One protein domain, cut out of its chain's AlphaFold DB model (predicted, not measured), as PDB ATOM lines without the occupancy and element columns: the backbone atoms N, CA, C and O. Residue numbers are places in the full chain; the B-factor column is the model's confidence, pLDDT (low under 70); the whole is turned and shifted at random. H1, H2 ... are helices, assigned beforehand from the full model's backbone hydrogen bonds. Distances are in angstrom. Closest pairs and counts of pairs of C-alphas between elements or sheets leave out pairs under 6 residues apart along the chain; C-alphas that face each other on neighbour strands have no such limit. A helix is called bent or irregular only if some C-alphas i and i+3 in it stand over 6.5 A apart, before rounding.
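What this domain is: This is residues 47 to 196 of the 232 residues of an uncharacterized protein of Mesorhizobium sp. NZP2298 (UniProt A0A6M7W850). One long helix, H6, runs along the longest axis like a spine, with shorter helices gathered along it: H2 crosses it, H3, H4 and H5 cluster near its first residues, and H9 crosses it nearer its last. H7 packs on H9 and H8, and H1 makes a corner with H2. The 150 printed residues include nine named helices, H1 to H9 in chain order, and no named strand: all helix. The whole is compact, radius of gyration of the C-alphas 14.9 A, spanning 43 by 29 by 28 A.

Where its parts are: H1, residues 47 to 54, begins at C-alpha 47 (6.165, -11.048, -7.138). H2 is residues 56 to 65. H3, residues 76 to 82, is irregular: C-alphas 77 and 80 are 7.0 A apart. H4 is residues 91 to 98, H5 104 to 108. H6, residues 110 to 134, measures 35.9 A from first to last C-alpha. H7 is residues 144 to 154, H8 167 to 175. H9, residues 181 to 191, ends at C-alpha 191 (1.589, -6.451, -26.119).

How they stand to each other: H1 touches H2 only at the corner, C-alphas of Leu 52 and Leu 58 closest at 5.2 A. The hub, H6, touches five helices, among them H2, about perpendicular at 84 degrees (closest C-alphas Met 57 and Ala 118, 4.9 A). H7 touches H9 at a steep tilt of 64 degrees (Ala 151 and Ala 189, 4.2 A). H8 and H9 form a helical hairpin. Every O i to N i+4 pair is within hydrogen-bond range in H2 and H4 to H9; H1 has 3 of 4, H3 1 of 3 beside 2 of 4 O i to N i+3 pairs.

The domain as a whole: The C-alphas of Asp 83 and Arg 136 are farthest apart, 43.5 A. The printed part has no cut. The H7 to H8 link is long; pLDDT is under 70 at residues 157 to 165 and 193 to 196.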
ATOM      1  N   GLN A  47       6.218  -9.718  -7.753       92.75
ATOM      2  CA  GLN A  47       6.165 -11.048  -7.138       92.75
ATOM      3  C   GLN A  47       6.005 -12.158  -8.179       92.75
ATOM      4  O   GLN A  47       6.686 -13.174  -8.081       92.75
ATOM      5  N   LEU A  48       5.154 -11.962  -9.192       90.81
ATOM      6  CA  LEU A  48       5.029 -12.914 -10.301       90.81
ATOM      7  C   LEU A  48       6.345 -13.048 -11.075       90.81
ATOM      8  O   LEU A  48       6.789 -14.157 -11.351       90.81
ATOM      9  N   SER A  49       7.006 -11.926 -11.366       88.75
ATOM     10  CA  SER A  49       8.304 -11.939 -12.054       88.75
ATOM     11  C   SER A  49       9.392 -12.614 -11.216       88.75
ATOM     12  O   SER A  49      10.145 -13.434 -11.723       88.75
ATOM     13  N   TYR A  50       9.433 -12.326  -9.917       89.75
ATOM     14  CA  TYR A  50      10.376 -12.915  -8.973       89.75
ATOM     15  C   TYR A  50      10.190 -14.432  -8.854       89.75
ATOM     16  O   TYR A  50      11.166 -15.173  -8.781       89.75
ATOM     17  N   GLN A  51       8.946 -14.919  -8.896       90.06
ATOM     18  CA  GLN A  51       8.663 -16.355  -8.901       90.06
ATOM     19  C   GLN A  51       9.251 -17.063 -10.126       90.06
ATOM     20  O   GLN A  51       9.783 -18.153  -9.962       90.06
ATOM     21  N   LEU A  52       9.231 -16.452 -11.318       87.81
ATOM     22  CA  LEU A  52       9.853 -17.048 -12.512       87.81
ATOM     23  C   LEU A  52      11.362 -17.272 -12.349       87.81
ATOM     24  O   LEU A  52      11.900 -18.219 -12.915       87.81
ATOM     25  N   GLU A  53      12.044 -16.392 -11.613       85.88
ATOM     26  CA  GLU A  53      13.497 -16.450 -11.423       85.88
ATOM     27  C   GLU A  53      13.912 -17.389 -10.283       85.88
ATOM     28  O   GLU A  53      14.951 -18.049 -10.368       85.88
ATOM     29  N   GLN A  54      13.122 -17.428  -9.207       89.62
ATOM     30  CA  GLN A  54      13.456 -18.163  -7.986       89.62
ATOM     31  C   GLN A  54      12.950 -19.600  -7.979       89.62
ATOM     32  O   GLN A  54      13.609 -20.473  -7.419       89.62
ATOM     33  N   ASP A  55      11.777 -19.850  -8.559       93.31
ATOM     34  CA  ASP A  55      11.237 -21.200  -8.643       93.31
ATOM     35  C   ASP A  55      12.040 -21.983  -9.684       93.31
ATOM     36  O   ASP A  55      12.068 -21.639 -10.868       93.31
ATOM     37  N   GLU A  56      12.726 -23.037  -9.241       92.62
ATOM     38  CA  GLU A  56      13.611 -23.801 -10.112       92.62
ATOM     39  C   GLU A  56      12.874 -24.465 -11.274       92.62
ATOM     40  O   GLU A  56      13.445 -24.575 -12.359       92.62
ATOM     41  N   MET A  57      11.614 -24.866 -11.084       94.38
ATOM     42  CA  MET A  57      10.803 -25.487 -12.129       94.38
ATOM     43  C   MET A  57      10.352 -24.448 -13.155       94.38
ATOM     44  O   MET A  57      10.410 -24.717 -14.357       94.38
ATOM     45  N   LEU A  58       9.957 -23.249 -12.713       93.75
ATOM     46  CA  LEU A  58       9.621 -22.147 -13.623       93.75
ATOM     47  C   LEU A  58      10.850 -21.651 -14.383       93.75
ATOM     48  O   LEU A  58      10.791 -21.463 -15.601       93.75
ATOM     49  N   ARG A  59      11.983 -21.499 -13.695       91.56
ATOM     50  CA  ARG A  59      13.259 -21.137 -14.315       91.56
ATOM     51  C   ARG A  59      13.688 -22.193 -15.325       91.56
ATOM     52  O   ARG A  59      14.090 -21.856 -16.435       91.56
ATOM     53  N   PHE A  60      13.561 -23.472 -14.983       93.38
ATOM     54  CA  PHE A  60      13.854 -24.564 -15.902       93.38
ATOM     55  C   PHE A  60      12.932 -24.533 -17.127       93.38
ATOM     56  O   PHE A  60      13.434 -24.604 -18.248       93.38
ATOM     57  N   ALA A  61      11.617 -24.355 -16.955       92.44
ATOM     58  CA  ALA A  61      10.671 -24.257 -18.068       92.44
ATOM     59  C   ALA A  61      10.999 -23.075 -18.994       92.44
ATOM     60  O   ALA A  61      11.105 -23.247 -20.203       92.44
ATOM     61  N   THR A  62      11.205 -21.887 -18.424       90.25
ATOM     62  CA  THR A  62      11.495 -20.654 -19.174       90.25
ATOM     63  C   THR A  62      12.839 -20.706 -19.894       90.25
ATOM     64  O   THR A  62      12.923 -20.290 -21.045       90.25
ATOM     65  N   THR A  63      13.867 -21.280 -19.269       88.94
ATOM     66  CA  THR A  63      15.179 -21.470 -19.906       88.94
ATOM     67  C   THR A  63      15.110 -22.537 -20.999       88.94
ATOM     68  O   THR A  63      15.714 -22.384 -22.052       88.94
ATOM     69  N   SER A  64      14.316 -23.591 -20.794       88.94
ATOM     70  CA  SER A  64      14.110 -24.652 -21.787       88.94
ATOM     71  C   SER A  64      13.286 -24.199 -22.999       88.94
ATOM     72  O   SER A  64      13.347 -24.839 -24.046       88.94
ATOM     73  N   LEU A  65      12.518 -23.109 -22.884       85.19
ATOM     74  CA  LEU A  65      11.871 -22.465 -24.034       85.19
ATOM     75  C   LEU A  65      12.886 -21.786 -24.959       85.19
ATOM     76  O   LEU A  65      12.628 -21.675 -26.157       85.19
ATOM     77  N   ASP A  66      14.028 -21.350 -24.425       79.06
ATOM     78  CA  ASP A  66      15.096 -20.748 -25.211       79.06
ATOM     79  C   ASP A  66      16.095 -21.817 -25.681       79.06
ATOM     80  O   ASP A  66      17.071 -22.171 -25.019       79.06
ATOM     81  N   TRP A  67      15.847 -22.320 -26.889       71.00
ATOM     82  CA  TRP A  67      16.684 -23.321 -27.556       71.00
ATOM     83  C   TRP A  67      18.108 -22.827 -27.865       71.00
ATOM     84  O   TRP A  67      18.963 -23.636 -28.224       71.00
ATOM     85  N   GLY A  68      18.381 -21.525 -27.721       70.12
ATOM     86  CA  GLY A  68      19.714 -20.946 -27.873       70.12
ATOM     87  C   GLY A  68      20.608 -21.064 -26.632       70.12
ATOM     88  O   GLY A  68      21.814 -20.858 -26.747       70.12
ATOM     89  N   VAL A  69      20.061 -21.406 -25.456       71.62
ATOM     90  CA  VAL A  69      20.787 -21.338 -24.166       71.62
ATOM     91  C   VAL A  69      21.769 -22.502 -23.951       71.62
ATOM     92  O   VAL A  69      22.683 -22.410 -23.131       71.62
ATOM     93  N   GLY A  70      21.665 -23.583 -24.727       80.31
ATOM     94  CA  GLY A  70      22.564 -24.731 -24.606       80.31
ATOM     95  C   GLY A  70      22.250 -25.580 -23.371       80.31
ATOM     96  O   GLY A  70      21.238 -26.269 -23.357       80.31
ATOM     97  N   LEU A  71      23.124 -25.589 -22.361       88.19
ATOM     98  CA  LEU A  71      22.938 -26.402 -21.149       88.19
ATOM     99  C   LEU A  71      22.001 -25.711 -20.154       88.19
ATOM    100  O   LEU A  71      22.268 -24.595 -19.710       88.19
ATOM    101  N   VAL A  72      20.947 -26.412 -19.742       91.25
ATOM    102  CA  VAL A  72      19.970 -25.948 -18.754       91.25
ATOM    103  C   VAL A  72      20.154 -26.730 -17.451       91.25
ATOM    104  O   VAL A  72      20.134 -27.963 -17.477       91.25
ATOM    105  N   PRO A  73      20.339 -26.059 -16.298       92.38
ATOM    106  CA  PRO A  73      20.509 -26.735 -15.017       92.38
ATOM    107  C   PRO A  73      19.236 -27.482 -14.610       92.38
ATOM    108  O   PRO A  73      18.139 -26.931 -14.662       92.38
ATOM    109  N   VAL A  74      19.394 -28.728 -14.162       94.00
ATOM    110  CA  VAL A  74      18.289 -29.567 -13.686       94.00
ATOM    111  C   VAL A  74      17.852 -29.099 -12.285       94.00
ATOM    112  O   VAL A  74      18.726 -28.915 -11.419       94.00
ATOM    113  N   PRO A  75      16.537 -28.930 -12.038       94.69
ATOM    114  CA  PRO A  75      15.991 -28.620 -10.716       94.69
ATOM    115  C   PRO A  75      16.427 -29.636  -9.660       94.69
ATOM    116  O   PRO A  75      16.518 -30.830  -9.943       94.69
ATOM    117  N   GLU A  76      16.681 -29.182  -8.438       92.56
ATOM    118  CA  GLU A  76      17.258 -29.982  -7.354       92.56
ATOM    119  C   GLU A  76      16.483 -31.264  -7.070       92.56
ATOM    120  O   GLU A  76      17.084 -32.338  -6.986       92.56
ATOM    121  N   GLU A  77      15.155 -31.167  -7.029       92.38
ATOM    122  CA  GLU A  77      14.242 -32.293  -6.804       92.38
ATOM    123  C   GLU A  77      14.367 -33.387  -7.880       92.38
ATOM    124  O   GLU A  77      14.107 -34.562  -7.619       92.38
ATOM    125  N   TRP A  78      14.813 -33.022  -9.086       94.19
ATOM    126  CA  TRP A  78      14.923 -33.920 -10.236       94.19
ATOM    127  C   TRP A  78      16.336 -34.444 -10.486       94.19
ATOM    128  O   TRP A  78      16.480 -35.444 -11.193       94.19
ATOM    129  N   ARG A  79      17.375 -33.852  -9.879       92.56
ATOM    130  CA  ARG A  79      18.777 -34.262 -10.098       92.56
ATOM    131  C   ARG A  79      19.010 -35.739  -9.779       92.56
ATOM    132  O   ARG A  79      19.676 -36.428 -10.539       92.56
ATOM    133  N   GLN A  80      18.423 -36.241  -8.692       90.62
ATOM    134  CA  GLN A  80      18.546 -37.652  -8.293       90.62
ATOM    135  C   GLN A  80      17.719 -38.599  -9.172       90.62
ATOM    136  O   GLN A  80      18.019 -39.786  -9.275       90.62
ATOM    137  N   ILE A  81      16.653 -38.088  -9.792       91.69
ATOM    138  CA  ILE A  81      15.738 -38.885 -10.610       91.69
ATOM    139  C   ILE A  81      16.335 -39.069 -12.005       91.69
ATOM    140  O   ILE A  81      16.403 -40.197 -12.502       91.69
ATOM    141  N   VAL A  82      16.757 -37.962 -12.621       90.56
ATOM    142  CA  VAL A  82      17.324 -37.910 -13.976       90.56
ATOM    143  C   VAL A  82      18.789 -38.356 -14.000       90.56
ATOM    144  O   VAL A  82      19.235 -38.828 -15.036       90.56
ATOM    145  N   ASP A  83      19.487 -38.298 -12.860       90.44
ATOM    146  CA  ASP A  83      20.920 -38.609 -12.718       90.44
ATOM    147  C   ASP A  83      21.839 -37.644 -13.496       90.44
ATOM    148  O   ASP A  83      22.953 -37.969 -13.893       90.44
ATOM    149  N   GLU A  84      21.373 -36.408 -13.700       90.25
ATOM    150  CA  GLU A  84      22.110 -35.355 -14.401       90.25
ATOM    151  C   GLU A  84      21.971 -34.011 -13.673       90.25
ATOM    152  O   GLU A  84      20.947 -33.705 -13.058       90.25
ATOM    153  N   LYS A  85      23.020 -33.180 -13.737       90.88
ATOM    154  CA  LYS A  85      23.023 -31.827 -13.141       90.88
ATOM    155  C   LYS A  85      22.544 -30.746 -14.108       90.88
ATOM    156  O   LYS A  85      22.080 -29.698 -13.668       90.88
ATOM    157  N   ALA A  86      22.691 -30.983 -15.404       91.56
ATOM    158  CA  ALA A  86      22.274 -30.092 -16.472       91.56
ATOM    159  C   ALA A  86      21.994 -30.929 -17.717       91.56
ATOM    160  O   ALA A  86      22.694 -31.911 -17.945       91.56
ATOM    161  N   ILE A  87      21.013 -30.515 -18.511       91.19
ATOM    162  CA  ILE A  87      20.626 -31.190 -19.750       91.19
ATOM    163  C   ILE A  87      20.618 -30.203 -20.913       91.19
ATOM    164  O   ILE A  87      20.451 -28.999 -20.719       91.19
ATOM    165  N   VAL A  88      20.763 -30.708 -22.134       88.06
ATOM    166  CA  VAL A  88      20.481 -29.921 -23.339       88.06
ATOM    167  C   VAL A  88      18.998 -30.089 -23.685       88.06
ATOM    168  O   VAL A  88      18.541 -31.233 -23.759       88.06
ATOM    169  N   PRO A  89      18.243 -28.997 -23.911       86.12
ATOM    170  CA  PRO A  89      16.862 -29.042 -24.363       86.12
ATOM    171  C   PRO A  89      16.665 -30.005 -25.531       86.12
ATOM    172  O   PRO A  89      17.246 -29.837 -26.604       86.12
ATOM    173  N   ASP A  90      15.848 -31.035 -25.315       86.31
ATOM    174  CA  ASP A  90      15.651 -32.100 -26.288       86.31
ATOM    175  C   ASP A  90      14.197 -32.141 -26.767       86.31
ATOM    176  O   ASP A  90      13.230 -32.138 -26.002       86.31
ATOM    177  N   ARG A  91      14.039 -32.198 -28.090       84.25
ATOM    178  CA  ARG A  91      12.726 -32.126 -28.741       84.25
ATOM    179  C   ARG A  91      11.835 -33.301 -28.395       84.25
ATOM    180  O   ARG A  91      10.630 -33.118 -28.255       84.25
ATOM    181  N   LYS A  92      12.393 -34.507 -28.331       87.94
ATOM    182  CA  LYS A  92      11.592 -35.726 -28.219       87.94
ATOM    183  C   LYS A  92      10.943 -35.807 -26.842       87.94
ATOM    184  O   LYS A  92       9.740 -36.033 -26.759       87.94
ATOM    185  N   SER A  93      11.705 -35.565 -25.783       90.38
ATOM    186  CA  SER A  93      11.190 -35.565 -24.418       90.38
ATOM    187  C   SER A  93      10.223 -34.414 -24.195       90.38
ATOM    188  O   SER A  93       9.184 -34.647 -23.590       90.38
ATOM    189  N   MET A  94      10.482 -33.214 -24.734       89.00
ATOM    190  CA  MET A  94       9.500 -32.123 -24.683       89.00
ATOM    191  C   MET A  94       8.193 -32.495 -25.389       89.00
ATOM    192  O   MET A  94       7.122 -32.282 -24.830       89.00
ATOM    193  N   GLN A  95       8.263 -33.105 -26.578       88.06
ATOM    194  CA  GLN A  95       7.084 -33.578 -27.313       88.06
ATOM    195  C   GLN A  95       6.241 -34.567 -26.511       88.06
ATOM    196  O   GLN A  95       5.024 -34.412 -26.427       88.06
ATOM    197  N   ILE A  96       6.896 -35.534 -25.871       90.25
ATOM    198  CA  ILE A  96       6.247 -36.503 -24.982       90.25
ATOM    199  C   ILE A  96       5.690 -35.813 -23.724       90.25
ATOM    200  O   ILE A  96       4.627 -36.178 -23.221       90.25
ATOM    201  N   ALA A  97       6.390 -34.808 -23.202       91.00
ATOM    202  CA  ALA A  97       5.992 -34.091 -21.999       91.00
ATOM    203  C   ALA A  97       4.666 -33.349 -22.175       91.00
ATOM    204  O   ALA A  97       3.792 -33.444 -21.308       91.00
ATOM    205  N   LEU A  98       4.510 -32.643 -23.298       89.31
ATOM    206  CA  LEU A  98       3.348 -31.787 -23.530       89.31
ATOM    207  C   LEU A  98       2.159 -32.483 -24.191       89.31
ATOM    208  O   LEU A  98       1.121 -31.851 -24.381       89.31
ATOM    209  N   THR A  99       2.259 -33.767 -24.543       86.88
ATOM    210  CA  THR A  99       1.061 -34.510 -24.952       86.88
ATOM    211  C   THR A  99       0.016 -34.474 -23.831       86.88
ATOM    212  O   THR A  99       0.349 -34.837 -22.700       86.88
ATOM    213  N   PRO A 100      -1.243 -34.068 -24.094       82.44
ATOM    214  CA  PRO A 100      -2.254 -33.961 -23.049       82.44
ATOM    215  C   PRO A 100      -2.459 -35.245 -22.251       82.44
ATOM    216  O   PRO A 100      -2.469 -35.239 -21.018       82.44
ATOM    217  N   GLU A 101      -2.509 -36.357 -22.970       84.25
ATOM    218  CA  GLU A 101      -2.752 -37.684 -22.433       84.25
ATOM    219  C   GLU A 101      -1.521 -38.271 -21.735       84.25
ATOM    220  O   GLU A 101      -0.374 -38.111 -22.162       84.25
ATOM    221  N   PHE A 102      -1.767 -38.997 -20.644       83.56
ATOM    222  CA  PHE A 102      -0.713 -39.659 -19.887       83.56
ATOM    223  C   PHE A 102      -0.334 -40.989 -20.554       83.56
ATOM    224  O   PHE A 102      -0.965 -42.021 -20.334       83.56
ATOM    225  N   SER A 103       0.694 -40.962 -21.404       87.31
ATOM    226  CA  SER A 103       1.133 -42.129 -22.178       87.31
ATOM    227  C   SER A 103       2.180 -42.982 -21.445       87.31
ATOM    228  O   SER A 103       2.910 -42.512 -20.570       87.31
ATOM    229  N   ARG A 104       2.336 -44.251 -21.854       88.25
ATOM    230  CA  ARG A 104       3.412 -45.130 -21.347       88.25
ATOM    231  C   ARG A 104       4.808 -44.578 -21.657       88.25
ATOM    232  O   ARG A 104       5.716 -44.718 -20.844       88.25
ATOM    233  N   SER A 105       4.965 -43.923 -22.809       88.06
ATOM    234  CA  SER A 105       6.230 -43.300 -23.219       88.06
ATOM    235  C   SER A 105       6.659 -42.160 -22.293       88.06
ATOM    236  O   SER A 105       7.847 -42.003 -22.028       88.06
ATOM    237  N   LEU A 106       5.690 -41.424 -21.738       89.19
ATOM    238  CA  LEU A 106       5.940 -40.403 -20.729       89.19
ATOM    239  C   LEU A 106       6.404 -41.037 -19.413       89.19
ATOM    240  O   LEU A 106       7.428 -40.636 -18.885       89.19
ATOM    241  N   GLN A 107       5.715 -42.071 -18.925       88.88
ATOM    242  CA  GLN A 107       6.070 -42.741 -17.662       88.88
ATOM    243  C   GLN A 107       7.496 -43.305 -17.646       88.88
ATOM    244  O   GLN A 107       8.145 -43.336 -16.604       88.88
ATOM    245  N   GLN A 108       7.972 -43.785 -18.794       91.50
ATOM    246  CA  GLN A 108       9.289 -44.408 -18.918       91.50
ATOM    247  C   GLN A 108      10.414 -43.391 -19.141       91.50
ATOM    248  O   GLN A 108      11.574 -43.703 -18.878       91.50
ATOM    249  N   ASN A 109      10.092 -42.180 -19.606       93.38
ATOM    250  CA  ASN A 109      11.069 -41.131 -19.866       93.38
ATOM    251  C   ASN A 109      11.059 -40.097 -18.729       93.38
ATOM    252  O   ASN A 109      10.227 -39.193 -18.679       93.38
ATOM    253  N   LYS A 110      12.042 -40.211 -17.831       93.62
ATOM    254  CA  LYS A 110      12.196 -39.327 -16.666       93.62
ATOM    255  C   LYS A 110      12.385 -37.856 -17.050       93.62
ATOM    256  O   LYS A 110      11.842 -36.981 -16.384       93.62
ATOM    257  N   VAL A 111      13.107 -37.588 -18.139       93.62
ATOM    258  CA  VAL A 111      13.329 -36.229 -18.656       93.62
ATOM    259  C   VAL A 111      12.016 -35.643 -19.182       93.62
ATOM    260  O   VAL A 111      11.683 -34.498 -18.885       93.62
ATOM    261  N   ALA A 112      11.216 -36.439 -19.897       94.00
ATOM    262  CA  ALA A 112       9.891 -36.017 -20.353       94.00
ATOM    263  C   ALA A 112       8.937 -35.731 -19.181       94.00
ATOM    264  O   ALA A 112       8.184 -34.759 -19.223       94.00
ATOM    265  N   LEU A 113       8.983 -36.533 -18.113       94.00
ATOM    266  CA  LEU A 113       8.228 -36.247 -16.891       94.00
ATOM    267  C   LEU A 113       8.652 -34.915 -16.271       94.00
ATOM    268  O   LEU A 113       7.790 -34.084 -15.997       94.00
ATOM    269  N   MET A 114       9.956 -34.675 -16.121       95.06
ATOM    270  CA  MET A 114      10.477 -33.411 -15.596       95.06
ATOM    271  C   MET A 114       9.978 -32.211 -16.409       95.06
ATOM    272  O   MET A 114       9.429 -31.268 -15.837       95.06
ATOM    273  N   TYR A 115      10.087 -32.269 -17.743       94.56
ATOM    274  CA  TYR A 115       9.531 -31.237 -18.619       94.56
ATOM    275  C   TYR A 115       8.035 -31.043 -18.388       94.56
ATOM    276  O   TYR A 115       7.580 -29.907 -18.301       94.56
ATOM    277  N   ARG A 116       7.261 -32.125 -18.250       93.81
ATOM    278  CA  ARG A 116       5.814 -32.019 -18.034       93.81
ATOM    279  C   ARG A 116       5.516 -31.271 -16.745       93.81
ATOM    280  O   ARG A 116       4.706 -30.351 -16.764       93.81
ATOM    281  N   HIS A 117       6.180 -31.628 -15.648       94.25
ATOM    282  CA  HIS A 117       6.002 -30.938 -14.374       94.25
ATOM    283  C   HIS A 117       6.384 -29.456 -14.472       94.25
ATOM    284  O   HIS A 117       5.653 -28.607 -13.967       94.25
ATOM    285  N   ALA A 118       7.465 -29.137 -15.185       94.81
ATOM    286  CA  ALA A 118       7.913 -27.763 -15.378       94.81
ATOM    287  C   ALA A 118       6.932 -26.929 -16.218       94.81
ATOM    288  O   ALA A 118       6.570 -25.820 -15.831       94.81
ATOM    289  N   PHE A 119       6.440 -27.467 -17.336       94.19
ATOM    290  CA  PHE A 119       5.486 -26.758 -18.191       94.19
ATOM    291  C   PHE A 119       4.094 -26.649 -17.566       94.19
ATOM    292  O   PHE A 119       3.445 -25.621 -17.727       94.19
ATOM    293  N   VAL A 120       3.654 -27.644 -16.789       94.19
ATOM    294  CA  VAL A 120       2.433 -27.524 -15.973       94.19
ATOM    295  C   VAL A 120       2.594 -26.418 -14.929       94.19
ATOM    296  O   VAL A 120       1.695 -25.592 -14.778       94.19
ATOM    297  N   ALA A 121       3.739 -26.345 -14.239       95.00
ATOM    298  CA  ALA A 121       4.015 -25.257 -13.300       95.00
ATOM    299  C   ALA A 121       3.976 -23.890 -14.000       95.00
ATOM    300  O   ALA A 121       3.342 -22.960 -13.499       95.00
ATOM    301  N   LEU A 122       4.566 -23.785 -15.195       95.38
ATOM    302  CA  LEU A 122       4.531 -22.566 -15.998       95.38
ATOM    303  C   LEU A 122       3.105 -22.174 -16.408       95.38
ATOM    304  O   LEU A 122       2.737 -21.005 -16.293       95.38
ATOM    305  N   TYR A 123       2.285 -23.120 -16.865       94.94
ATOM    306  CA  TYR A 123       0.913 -22.819 -17.282       94.94
ATOM    307  C   TYR A 123       0.023 -22.454 -16.091       94.94
ATOM    308  O   TYR A 123      -0.717 -21.479 -16.184       94.94
ATOM    309  N   ASN A 124       0.179 -23.122 -14.944       94.75
ATOM    310  CA  ASN A 124      -0.466 -22.717 -13.689       94.75
ATOM    311  C   ASN A 124      -0.045 -21.300 -13.267       94.75
ATOM    312  O   ASN A 124      -0.860 -20.512 -12.783       94.75
ATOM    313  N   HIS A 125       1.230 -20.950 -13.452       95.25
ATOM    314  CA  HIS A 125       1.724 -19.608 -13.159       95.25
ATOM    315  C   HIS A 125       1.093 -18.553 -14.087       95.25
ATOM    316  O   HIS A 125       0.644 -17.504 -13.619       95.25
ATOM    317  N   LEU A 126       0.976 -18.847 -15.387       95.12
ATOM    318  CA  LEU A 126       0.293 -17.984 -16.356       95.12
ATOM    319  C   LEU A 126      -1.211 -17.864 -16.076       95.12
ATOM    320  O   LEU A 126      -1.767 -16.772 -16.190       95.12
ATOM    321  N   GLU A 127      -1.866 -18.949 -15.667       94.94
ATOM    322  CA  GLU A 127      -3.267 -18.941 -15.244       94.94
ATOM    323  C   GLU A 127      -3.472 -18.044 -14.021       94.94
ATOM    324  O   GLU A 127      -4.364 -17.197 -14.008       94.94
ATOM    325  N   ARG A 128      -2.581 -18.124 -13.030       94.25
ATOM    326  CA  ARG A 128      -2.620 -17.232 -11.867       94.25
ATOM    327  C   ARG A 128      -2.439 -15.765 -12.259       94.25
ATOM    328  O   ARG A 128      -3.125 -14.895 -11.718       94.25
ATOM    329  N   ALA A 129      -1.536 -15.476 -13.195       93.94
ATOM    330  CA  ALA A 129      -1.353 -14.126 -13.721       93.94
ATOM    331  C   ALA A 129      -2.610 -13.626 -14.452       93.94
ATOM    332  O   ALA A 129      -3.025 -12.478 -14.257       93.94
ATOM    333  N   LYS A 130      -3.257 -14.498 -15.233       94.88
ATOM    334  CA  LYS A 130      -4.542 -14.217 -15.877       94.88
ATOM    335  C   LYS A 130      -5.620 -13.892 -14.844       94.88
ATOM    336  O   LYS A 130      -6.264 -12.854 -14.964       94.88
ATOM    337  N   ASP A 131      -5.780 -14.707 -13.809       94.56
ATOM    338  CA  ASP A 131      -6.781 -14.488 -12.759       94.56
ATOM    339  C   ASP A 131      -6.592 -13.149 -12.034       94.56
ATOM    340  O   ASP A 131      -7.562 -12.467 -11.686       94.56
ATOM    341  N   LEU A 132      -5.339 -12.745 -11.808       93.75
ATOM    342  CA  LEU A 132      -5.014 -11.437 -11.238       93.75
ATOM    343  C   LEU A 132      -5.366 -10.287 -12.193       93.75
ATOM    344  O   LEU A 132      -5.826  -9.236 -11.734       93.75
ATOM    345  N   CYS A 133      -5.204 -10.488 -13.502       93.25
ATOM    346  CA  CYS A 133      -5.628  -9.531 -14.524       93.25
ATOM    347  C   CYS A 133      -7.153  -9.422 -14.621       93.25
ATOM    348  O   CYS A 133      -7.689  -8.312 -14.632       93.25
ATOM    349  N   ASP A 134      -7.858 -10.552 -14.622       92.44
ATOM    350  CA  ASP A 134      -9.322 -10.608 -14.678       92.44
ATOM    351  C   ASP A 134      -9.944  -9.873 -13.477       92.44
ATOM    352  O   ASP A 134     -10.918  -9.129 -13.617       92.44
ATOM    353  N   LYS A 135      -9.312  -9.978 -12.300       92.81
ATOM    354  CA  LYS A 135      -9.697  -9.259 -11.072       92.81
ATOM    355  C   LYS A 135      -9.225  -7.800 -11.024       92.81
ATOM    356  O   LYS A 135      -9.498  -7.107 -10.043       92.81
ATOM    357  N   ARG A 136      -8.517  -7.310 -12.051       90.19
ATOM    358  CA  ARG A 136      -7.874  -5.978 -12.099       90.19
ATOM    359  C   ARG A 136      -6.934  -5.708 -10.916       90.19
ATOM    360  O   ARG A 136      -6.732  -4.549 -10.537       90.19
ATOM    361  N   ALA A 137      -6.395  -6.769 -10.313       90.19
ATOM    362  CA  ALA A 137      -5.359  -6.677  -9.291       90.19
ATOM    363  C   ALA A 137      -4.011  -6.341  -9.938       90.19
ATOM    364  O   ALA A 137      -3.250  -5.556  -9.381       90.19
ATOM    365  N   VAL A 138      -3.777  -6.881 -11.139       91.81
ATOM    366  CA  VAL A 138      -2.647  -6.573 -12.021       91.81
ATOM    367  C   VAL A 138      -3.164  -6.115 -13.385       91.81
ATOM    368  O   VAL A 138      -4.263  -6.501 -13.784       91.81
ATOM    369  N   LEU A 139      -2.438  -5.232 -14.075       90.06
ATOM    370  CA  LEU A 139      -2.733  -4.882 -15.463       90.06
ATOM    371  C   LEU A 139      -1.761  -5.605 -16.390       90.06
ATOM    372  O   LEU A 139      -0.621  -5.879 -16.031       90.06
ATOM    373  N   LEU A 140      -2.208  -5.868 -17.617       89.06
ATOM    374  CA  LEU A 140      -1.413  -6.569 -18.627       89.06
ATOM    375  C   LEU A 140      -0.085  -5.844 -18.926       89.06
ATOM    376  O   LEU A 140       0.940  -6.481 -19.125       89.06
ATOM    377  N   GLU A 141      -0.098  -4.508 -18.865       88.56
ATOM    378  CA  GLU A 141       1.079  -3.645 -19.040       88.56
ATOM    379  C   GLU A 141       2.148  -3.795 -17.951       88.56
ATOM    380  O   GLU A 141       3.317  -3.515 -18.208       88.56
ATOM    381  N   ASP A 142       1.776  -4.271 -16.762       87.69
ATOM    382  CA  ASP A 142       2.715  -4.471 -15.657       87.69
ATOM    383  C   ASP A 142       3.443  -5.831 -15.762       87.69
ATOM    384  O   ASP A 142       4.369  -6.099 -15.002       87.69
ATOM    385  N   LEU A 143       3.047  -6.702 -16.703       89.00
ATOM    386  CA  LEU A 143       3.525  -8.086 -16.836       89.00
ATOM    387  C   LEU A 143       4.564  -8.272 -17.956       89.00
ATOM    388  O   LEU A 143       4.565  -9.291 -18.651       89.00
ATOM    389  N   SER A 144       5.474  -7.313 -18.142       85.62
ATOM    390  CA  SER A 144       6.434  -7.329 -19.259       85.62
ATOM    391  C   SER A 144       7.295  -8.595 -19.331       85.62
ATOM    392  O   SER A 144       7.575  -9.086 -20.424       85.62
ATOM    393  N   THR A 145       7.690  -9.147 -18.182       83.81
ATOM    394  CA  THR A 145       8.505 -10.372 -18.093       83.81
ATOM    395  C   THR A 145       7.738 -11.591 -18.608       83.81
ATOM    396  O   THR A 145       8.254 -12.358 -19.419       83.81
ATOM    397  N   LEU A 146       6.463 -11.722 -18.222       88.19
ATOM    398  CA  LEU A 146       5.572 -12.762 -18.747       88.19
ATOM    399  C   LEU A 146       5.245 -12.546 -20.225       88.19
ATOM    400  O   LEU A 146       4.982 -13.516 -20.931       88.19
ATOM    401  N   GLY A 147       5.292 -11.300 -20.703       87.38
ATOM    402  CA  GLY A 147       5.173 -10.963 -22.118       87.38
ATOM    403  C   GLY A 147       6.220 -11.668 -22.979       87.38
ATOM    404  O   GLY A 147       5.863 -12.297 -23.973       87.38
ATOM    405  N   TRP A 148       7.492 -11.649 -22.563       85.06
ATOM    406  CA  TRP A 148       8.562 -12.359 -23.278       85.06
ATOM    407  C   TRP A 148       8.354 -13.878 -23.270       85.06
ATOM    408  O   TRP A 148       8.425 -14.506 -24.325       85.06
ATOM    409  N   VAL A 149       8.027 -14.461 -22.112       88.62
ATOM    410  CA  VAL A 149       7.762 -15.908 -22.000       88.62
ATOM    411  C   VAL A 149       6.580 -16.310 -22.886       88.62
ATOM    412  O   VAL A 149       6.650 -17.292 -23.620       88.62
ATOM    413  N   SER A 150       5.514 -15.508 -22.877       90.00
ATOM    414  CA  SER A 150       4.332 -15.714 -23.720       90.00
ATOM    415  C   SER A 150       4.670 -15.612 -25.204       90.00
ATOM    416  O   SER A 150       4.186 -16.413 -26.001       90.00
ATOM    417  N   ALA A 151       5.541 -14.674 -25.584       87.19
ATOM    418  CA  ALA A 151       6.025 -14.568 -26.952       87.19
ATOM    419  C   ALA A 151       6.787 -15.827 -27.384       87.19
ATOM    420  O   ALA A 151       6.545 -16.283 -28.493       87.19
ATOM    421  N   GLN A 152       7.621 -16.419 -26.520       85.62
ATOM    422  CA  GLN A 152       8.320 -17.680 -26.819       85.62
ATOM    423  C   GLN A 152       7.374 -18.885 -26.914       85.62
ATOM    424  O   GLN A 152       7.615 -19.785 -27.713       85.62
ATOM    425  N   LEU A 153       6.283 -18.906 -26.138       87.56
ATOM    426  CA  LEU A 153       5.264 -19.960 -26.228       87.56
ATOM    427  C   LEU A 153       4.480 -19.903 -27.548       87.56
ATOM    428  O   LEU A 153       4.150 -20.946 -28.113       87.56
ATOM    429  N   VAL A 154       4.177 -18.695 -28.033       86.06
ATOM    430  CA  VAL A 154       3.444 -18.479 -29.293       86.06
ATOM    431  C   VAL A 154       4.358 -18.660 -30.504       86.06
ATOM    432  O   VAL A 154       4.007 -19.366 -31.450       86.06
ATOM    433  N   ASP A 155       5.518 -18.006 -30.484       79.06
ATOM    434  CA  ASP A 155       6.472 -17.971 -31.581       79.06
ATOM    435  C   ASP A 155       7.907 -18.117 -31.053       79.06
ATOM    436  O   ASP A 155       8.463 -17.254 -30.379       79.06
ATOM    437  N   TRP A 156       8.552 -19.203 -31.431       76.88
ATOM    438  CA  TRP A 156       9.710 -19.780 -30.782       76.88
ATOM    439  C   TRP A 156      10.900 -19.614 -31.720       76.88
ATOM    440  O   TRP A 156      11.071 -20.352 -32.687       76.88
ATOM    441  N   GLU A 157      11.688 -18.571 -31.454       63.84
ATOM    442  CA  GLU A 157      12.636 -17.980 -32.414       63.84
ATOM    443  C   GLU A 157      13.782 -18.920 -32.805       63.84
ATOM    444  O   GLU A 157      14.230 -18.917 -33.950       63.84
ATOM    445  N   TYR A 158      14.213 -19.761 -31.868       65.44
ATOM    446  CA  TYR A 158      15.348 -20.669 -32.039       65.44
ATOM    447  C   TYR A 158      14.925 -22.132 -32.231       65.44
ATOM    448  O   TYR A 158      15.749 -23.038 -32.106       65.44
ATOM    449  N   ALA A 159      13.646 -22.390 -32.531       65.56
ATOM    450  CA  ALA A 159      13.158 -23.752 -32.706       65.56
ATOM    451  C   ALA A 159      13.840 -24.454 -33.905       65.56
ATOM    452  O   ALA A 159      13.972 -23.868 -34.987       65.56
ATOM    453  N   PRO A 160      14.230 -25.737 -33.768       65.44
ATOM    454  CA  PRO A 160      14.739 -26.529 -34.882       65.44
ATOM    455  C   PRO A 160      13.764 -26.555 -36.070       65.44
ATOM    456  O   PRO A 160      12.557 -26.752 -35.899       65.44
ATOM    457  N   LYS A 161      14.291 -26.431 -37.298       64.19
ATOM    458  CA  LYS A 161      13.493 -26.523 -38.534       64.19
ATOM    459  C   LYS A 161      12.684 -27.832 -38.549       64.19
ATOM    460  O   LYS A 161      13.237 -28.912 -38.349       64.19
ATOM    461  N   GLY A 162      11.375 -27.740 -38.794       63.41
ATOM    462  CA  GLY A 162      10.471 -28.898 -38.845       63.41
ATOM    463  C   GLY A 162       9.784 -29.260 -37.522       63.41
ATOM    464  O   GLY A 162       9.242 -30.363 -37.403       63.41
ATOM    465  N   LEU A 163       9.805 -28.383 -36.514       64.00
ATOM    466  CA  LEU A 163       8.799 -28.403 -35.447       64.00
ATOM    467  C   LEU A 163       7.483 -27.811 -35.957       64.00
ATOM    468  O   LEU A 163       7.484 -26.803 -36.661       64.00
ATOM    469  N   ALA A 164       6.365 -28.460 -35.619       58.31
ATOM    470  CA  ALA A 164       5.050 -27.930 -35.937       58.31
ATOM    471  C   ALA A 164       4.854 -26.621 -35.151       58.31
ATOM    472  O   ALA A 164       5.006 -26.639 -33.924       58.31
ATOM    473  N   PRO A 165       4.555 -25.495 -35.819       62.78
ATOM    474  CA  PRO A 165       4.238 -24.258 -35.122       62.78
ATOM    475  C   PRO A 165       3.028 -24.491 -34.209       62.78
ATOM    476  O   PRO A 165       2.068 -25.136 -34.616       62.78
ATOM    477  N   GLY A 166       3.082 -23.976 -32.978       70.56
ATOM    478  CA  GLY A 166       1.956 -24.020 -32.044       70.56
ATOM    479  C   GLY A 166       1.956 -25.159 -31.025       70.56
ATOM    480  O   GLY A 166       1.082 -25.160 -30.177       70.56
ATOM    481  N   PHE A 167       2.933 -26.069 -31.005       80.56
ATOM    482  CA  PHE A 167       2.918 -27.220 -30.083       80.56
ATOM    483  C   PHE A 167       2.791 -26.866 -28.582       80.56
ATOM    484  O   PHE A 167       2.038 -27.532 -27.872       80.56
ATOM    485  N   PHE A 168       3.445 -25.804 -28.094       88.00
ATOM    486  CA  PHE A 168       3.230 -25.322 -26.719       88.00
ATOM    487  C   PHE A 168       1.792 -24.829 -26.505       88.00
ATOM    488  O   PHE A 168       1.146 -25.187 -25.519       88.00
ATOM    489  N   MET A 169       1.272 -24.054 -27.459       89.56
ATOM    490  CA  MET A 169      -0.095 -23.529 -27.435       89.56
ATOM    491  C   MET A 169      -1.148 -24.636 -27.555       89.56
ATOM    492  O   MET A 169      -2.187 -24.558 -26.908       89.56
ATOM    493  N   ASP A 170      -0.888 -25.686 -28.328       88.75
ATOM    494  CA  ASP A 170      -1.781 -26.834 -28.482       88.75
ATOM    495  C   ASP A 170      -1.864 -27.643 -27.189       88.75
ATOM    496  O   ASP A 170      -2.955 -28.014 -26.755       88.75
ATOM    497  N   ALA A 171      -0.729 -27.844 -26.516       88.31
ATOM    498  CA  ALA A 171      -0.705 -28.447 -25.192       88.31
ATOM    499  C   ALA A 171      -1.457 -27.600 -24.162       88.31
ATOM    500  O   ALA A 171      -2.225 -28.131 -23.364       88.31
ATOM    501  N   LEU A 172      -1.284 -26.279 -24.214       90.31
ATOM    502  CA  LEU A 172      -1.982 -25.347 -23.337       90.31
ATOM    503  C   LEU A 172      -3.501 -25.400 -23.556       90.31
ATOM    504  O   LEU A 172      -4.249 -25.509 -22.587       90.31
ATOM    505  N   ARG A 173      -3.963 -25.415 -24.812       91.75
ATOM    506  CA  ARG A 173      -5.383 -25.614 -25.159       91.75
ATOM    507  C   ARG A 173      -5.904 -26.977 -24.701       91.75
ATOM    508  O   ARG A 173      -7.052 -27.073 -24.280       91.75
ATOM    509  N   GLY A 174      -5.071 -28.014 -24.773       89.00
ATOM    510  CA  GLY A 174      -5.415 -29.364 -24.331       89.00
ATOM    511  C   GLY A 174      -5.520 -29.507 -22.809       89.00
ATOM    512  O   GLY A 174      -6.420 -30.186 -22.327       89.00
ATOM    513  N   TRP A 175      -4.626 -28.872 -22.047       89.69
ATOM    514  CA  TRP A 175      -4.625 -28.923 -20.578       89.69
ATOM    515  C   TRP A 175      -5.606 -27.937 -19.937       89.69
ATOM    516  O   TRP A 175      -6.143 -28.237 -18.874       89.69
ATOM    517  N   TYR A 176      -5.873 -26.797 -20.581       90.94
ATOM    518  CA  TYR A 176      -6.709 -25.720 -20.037       90.94
ATOM    519  C   TYR A 176      -7.799 -25.257 -21.027       90.94
ATOM    520  O   TYR A 176      -7.864 -24.074 -21.375       90.94
ATOM    521  N   PRO A 177      -8.690 -26.153 -21.491       88.19
ATOM    522  CA  PRO A 177      -9.659 -25.825 -22.542       88.19
ATOM    523  C   PRO A 177     -10.687 -24.758 -22.128       88.19
ATOM    524  O   PRO A 177     -11.170 -23.996 -22.966       88.19
ATOM    525  N   GLU A 178     -11.026 -24.668 -20.840       90.00
ATOM    526  CA  GLU A 178     -12.113 -23.806 -20.348       90.00
ATOM    527  C   GLU A 178     -11.645 -22.411 -19.917       90.00
ATOM    528  O   GLU A 178     -12.437 -21.468 -19.839       90.00
ATOM    529  N   THR A 179     -10.351 -22.247 -19.659       88.44
ATOM    530  CA  THR A 179      -9.827 -21.055 -18.983       88.44
ATOM    531  C   THR A 179      -9.573 -19.906 -19.949       88.44
ATOM    532  O   THR A 179      -9.414 -18.770 -19.509       88.44
ATOM    533  N   ARG A 180      -9.557 -20.169 -21.267       91.44
ATOM    534  CA  ARG A 180      -9.115 -19.225 -22.317       91.44
ATOM    535  C   ARG A 180      -7.704 -18.684 -22.070       91.44
ATOM    536  O   ARG A 180      -7.399 -17.539 -22.425       91.44
ATOM    537  N   LEU A 181      -6.862 -19.480 -21.414       92.94
ATOM    538  CA  LEU A 181      -5.479 -19.123 -21.122       92.94
ATOM    539  C   LEU A 181      -4.683 -18.865 -22.407       92.94
ATOM    540  O   LEU A 181      -3.863 -17.955 -22.443       92.94
ATOM    541  N   ASP A 182      -4.990 -19.585 -23.483       92.25
ATOM    542  CA  ASP A 182      -4.394 -19.411 -24.807       92.25
ATOM    543  C   ASP A 182      -4.548 -17.973 -25.321       92.25
ATOM    544  O   ASP A 182      -3.564 -17.331 -25.684       92.25
ATOM    545  N   LYS A 183      -5.760 -17.415 -25.241       93.44
ATOM    546  CA  LYS A 183      -6.040 -16.031 -25.650       93.44
ATOM    547  C   LYS A 183      -5.320 -15.013 -24.778       93.44
ATOM    548  O   LYS A 183      -4.926 -13.953 -25.260       93.44
ATOM    549  N   PHE A 184      -5.180 -15.301 -23.485       94.06
ATOM    550  CA  PHE A 184      -4.429 -14.444 -22.573       94.06
ATOM    551  C   PHE A 184      -2.939 -14.421 -22.933       94.06
ATOM    552  O   PHE A 184      -2.361 -13.340 -23.039       94.06
ATOM    553  N   VAL A 185      -2.350 -15.590 -23.196       92.25
ATOM    554  CA  VAL A 185      -0.952 -15.738 -23.627       92.25
ATOM    555  C   VAL A 185      -0.717 -15.045 -24.971       92.25
ATOM    556  O   VAL A 185       0.220 -14.259 -25.096       92.25
ATOM    557  N   GLU A 186      -1.601 -15.233 -25.953       92.06
ATOM    558  CA  GLU A 186      -1.531 -14.532 -27.244       92.06
ATOM    559  C   GLU A 186      -1.582 -13.006 -27.068       92.06
ATOM    560  O   GLU A 186      -0.806 -12.274 -27.685       92.06
ATOM    561  N   LYS A 187      -2.450 -12.511 -26.180       92.38
ATOM    562  CA  LYS A 187      -2.567 -11.076 -25.895       92.38
ATOM    563  C   LYS A 187      -1.316 -10.516 -25.209       92.38
ATOM    564  O   LYS A 187      -0.872  -9.425 -25.566       92.38
ATOM    565  N   LEU A 188      -0.737 -11.253 -24.257       90.31
ATOM    566  CA  LEU A 188       0.541 -10.902 -23.626       90.31
ATOM    567  C   LEU A 188       1.673 -10.839 -24.657       90.31
ATOM    568  O   LEU A 188       2.422  -9.863 -24.683       90.31
ATOM    569  N   ALA A 189       1.764 -11.845 -25.529       88.75
ATOM    570  CA  ALA A 189       2.772 -11.917 -26.583       88.75
ATOM    571  C   ALA A 189       2.673 -10.734 -27.564       88.75
ATOM    572  O   ALA A 189       3.688 -10.171 -27.970       88.75
ATOM    573  N   GLN A 190       1.452 -10.325 -27.922       87.94
ATOM    574  CA  GLN A 190       1.212  -9.174 -28.798       87.94
ATOM    575  C   GLN A 190       1.562  -7.837 -28.141       87.94
ATOM    576  O   GLN A 190       2.031  -6.928 -28.823       87.94
ATOM    577  N   GLN A 191       1.318  -7.697 -26.835       84.81
ATOM    578  CA  GLN A 191       1.589  -6.451 -26.119       84.81
ATOM    579  C   GLN A 191       3.089  -6.196 -25.938       84.81
ATOM    580  O   GLN A 191       3.527  -5.044 -25.958       84.81
ATOM    581  N   PHE A 192       3.872  -7.260 -25.784       77.50
ATOM    582  CA  PHE A 192       5.321  -7.192 -25.644       77.50
ATOM    583  C   PHE A 192       5.983  -7.938 -26.803       77.50
ATOM    584  O   PHE A 192       6.570  -9.001 -26.588       77.50
ATOM    585  N   PRO A 193       5.895  -7.400 -28.038       63.41
ATOM    586  CA  PRO A 193       6.533  -8.030 -29.181       63.41
ATOM    587  C   PRO A 193       8.019  -8.193 -28.877       63.41
ATOM    588  O   PRO A 193       8.628  -7.303 -28.272       63.41
ATOM    589  N   LYS A 194       8.574  -9.348 -29.270       61.69
ATOM    590  CA  LYS A 194       9.954  -9.759 -28.988       61.69
ATOM    591  C   LYS A 194      10.885  -8.549 -29.059       61.69
ATOM    592  O   LYS A 194      11.103  -7.984 -30.134       61.69
ATOM    593  N   ARG A 195      11.448  -8.135 -27.918       52.31
ATOM    594  CA  ARG A 195      12.629  -7.269 -27.944       52.31
ATOM    595  C   ARG A 195      13.690  -8.110 -28.630       52.31
ATOM    596  O   ARG A 195      14.189  -9.030 -27.998       52.31
ATOM    597  N   ARG A 196      13.964  -7.844 -29.915       43.41
ATOM    598  CA  ARG A 196      15.084  -8.448 -30.646       43.41
ATOM    599  C   ARG A 196      16.287  -8.395 -29.719       43.41
ATOM    600  O   ARG A 196      16.806  -7.309 -29.458       43.41
TER     601      ARG A 196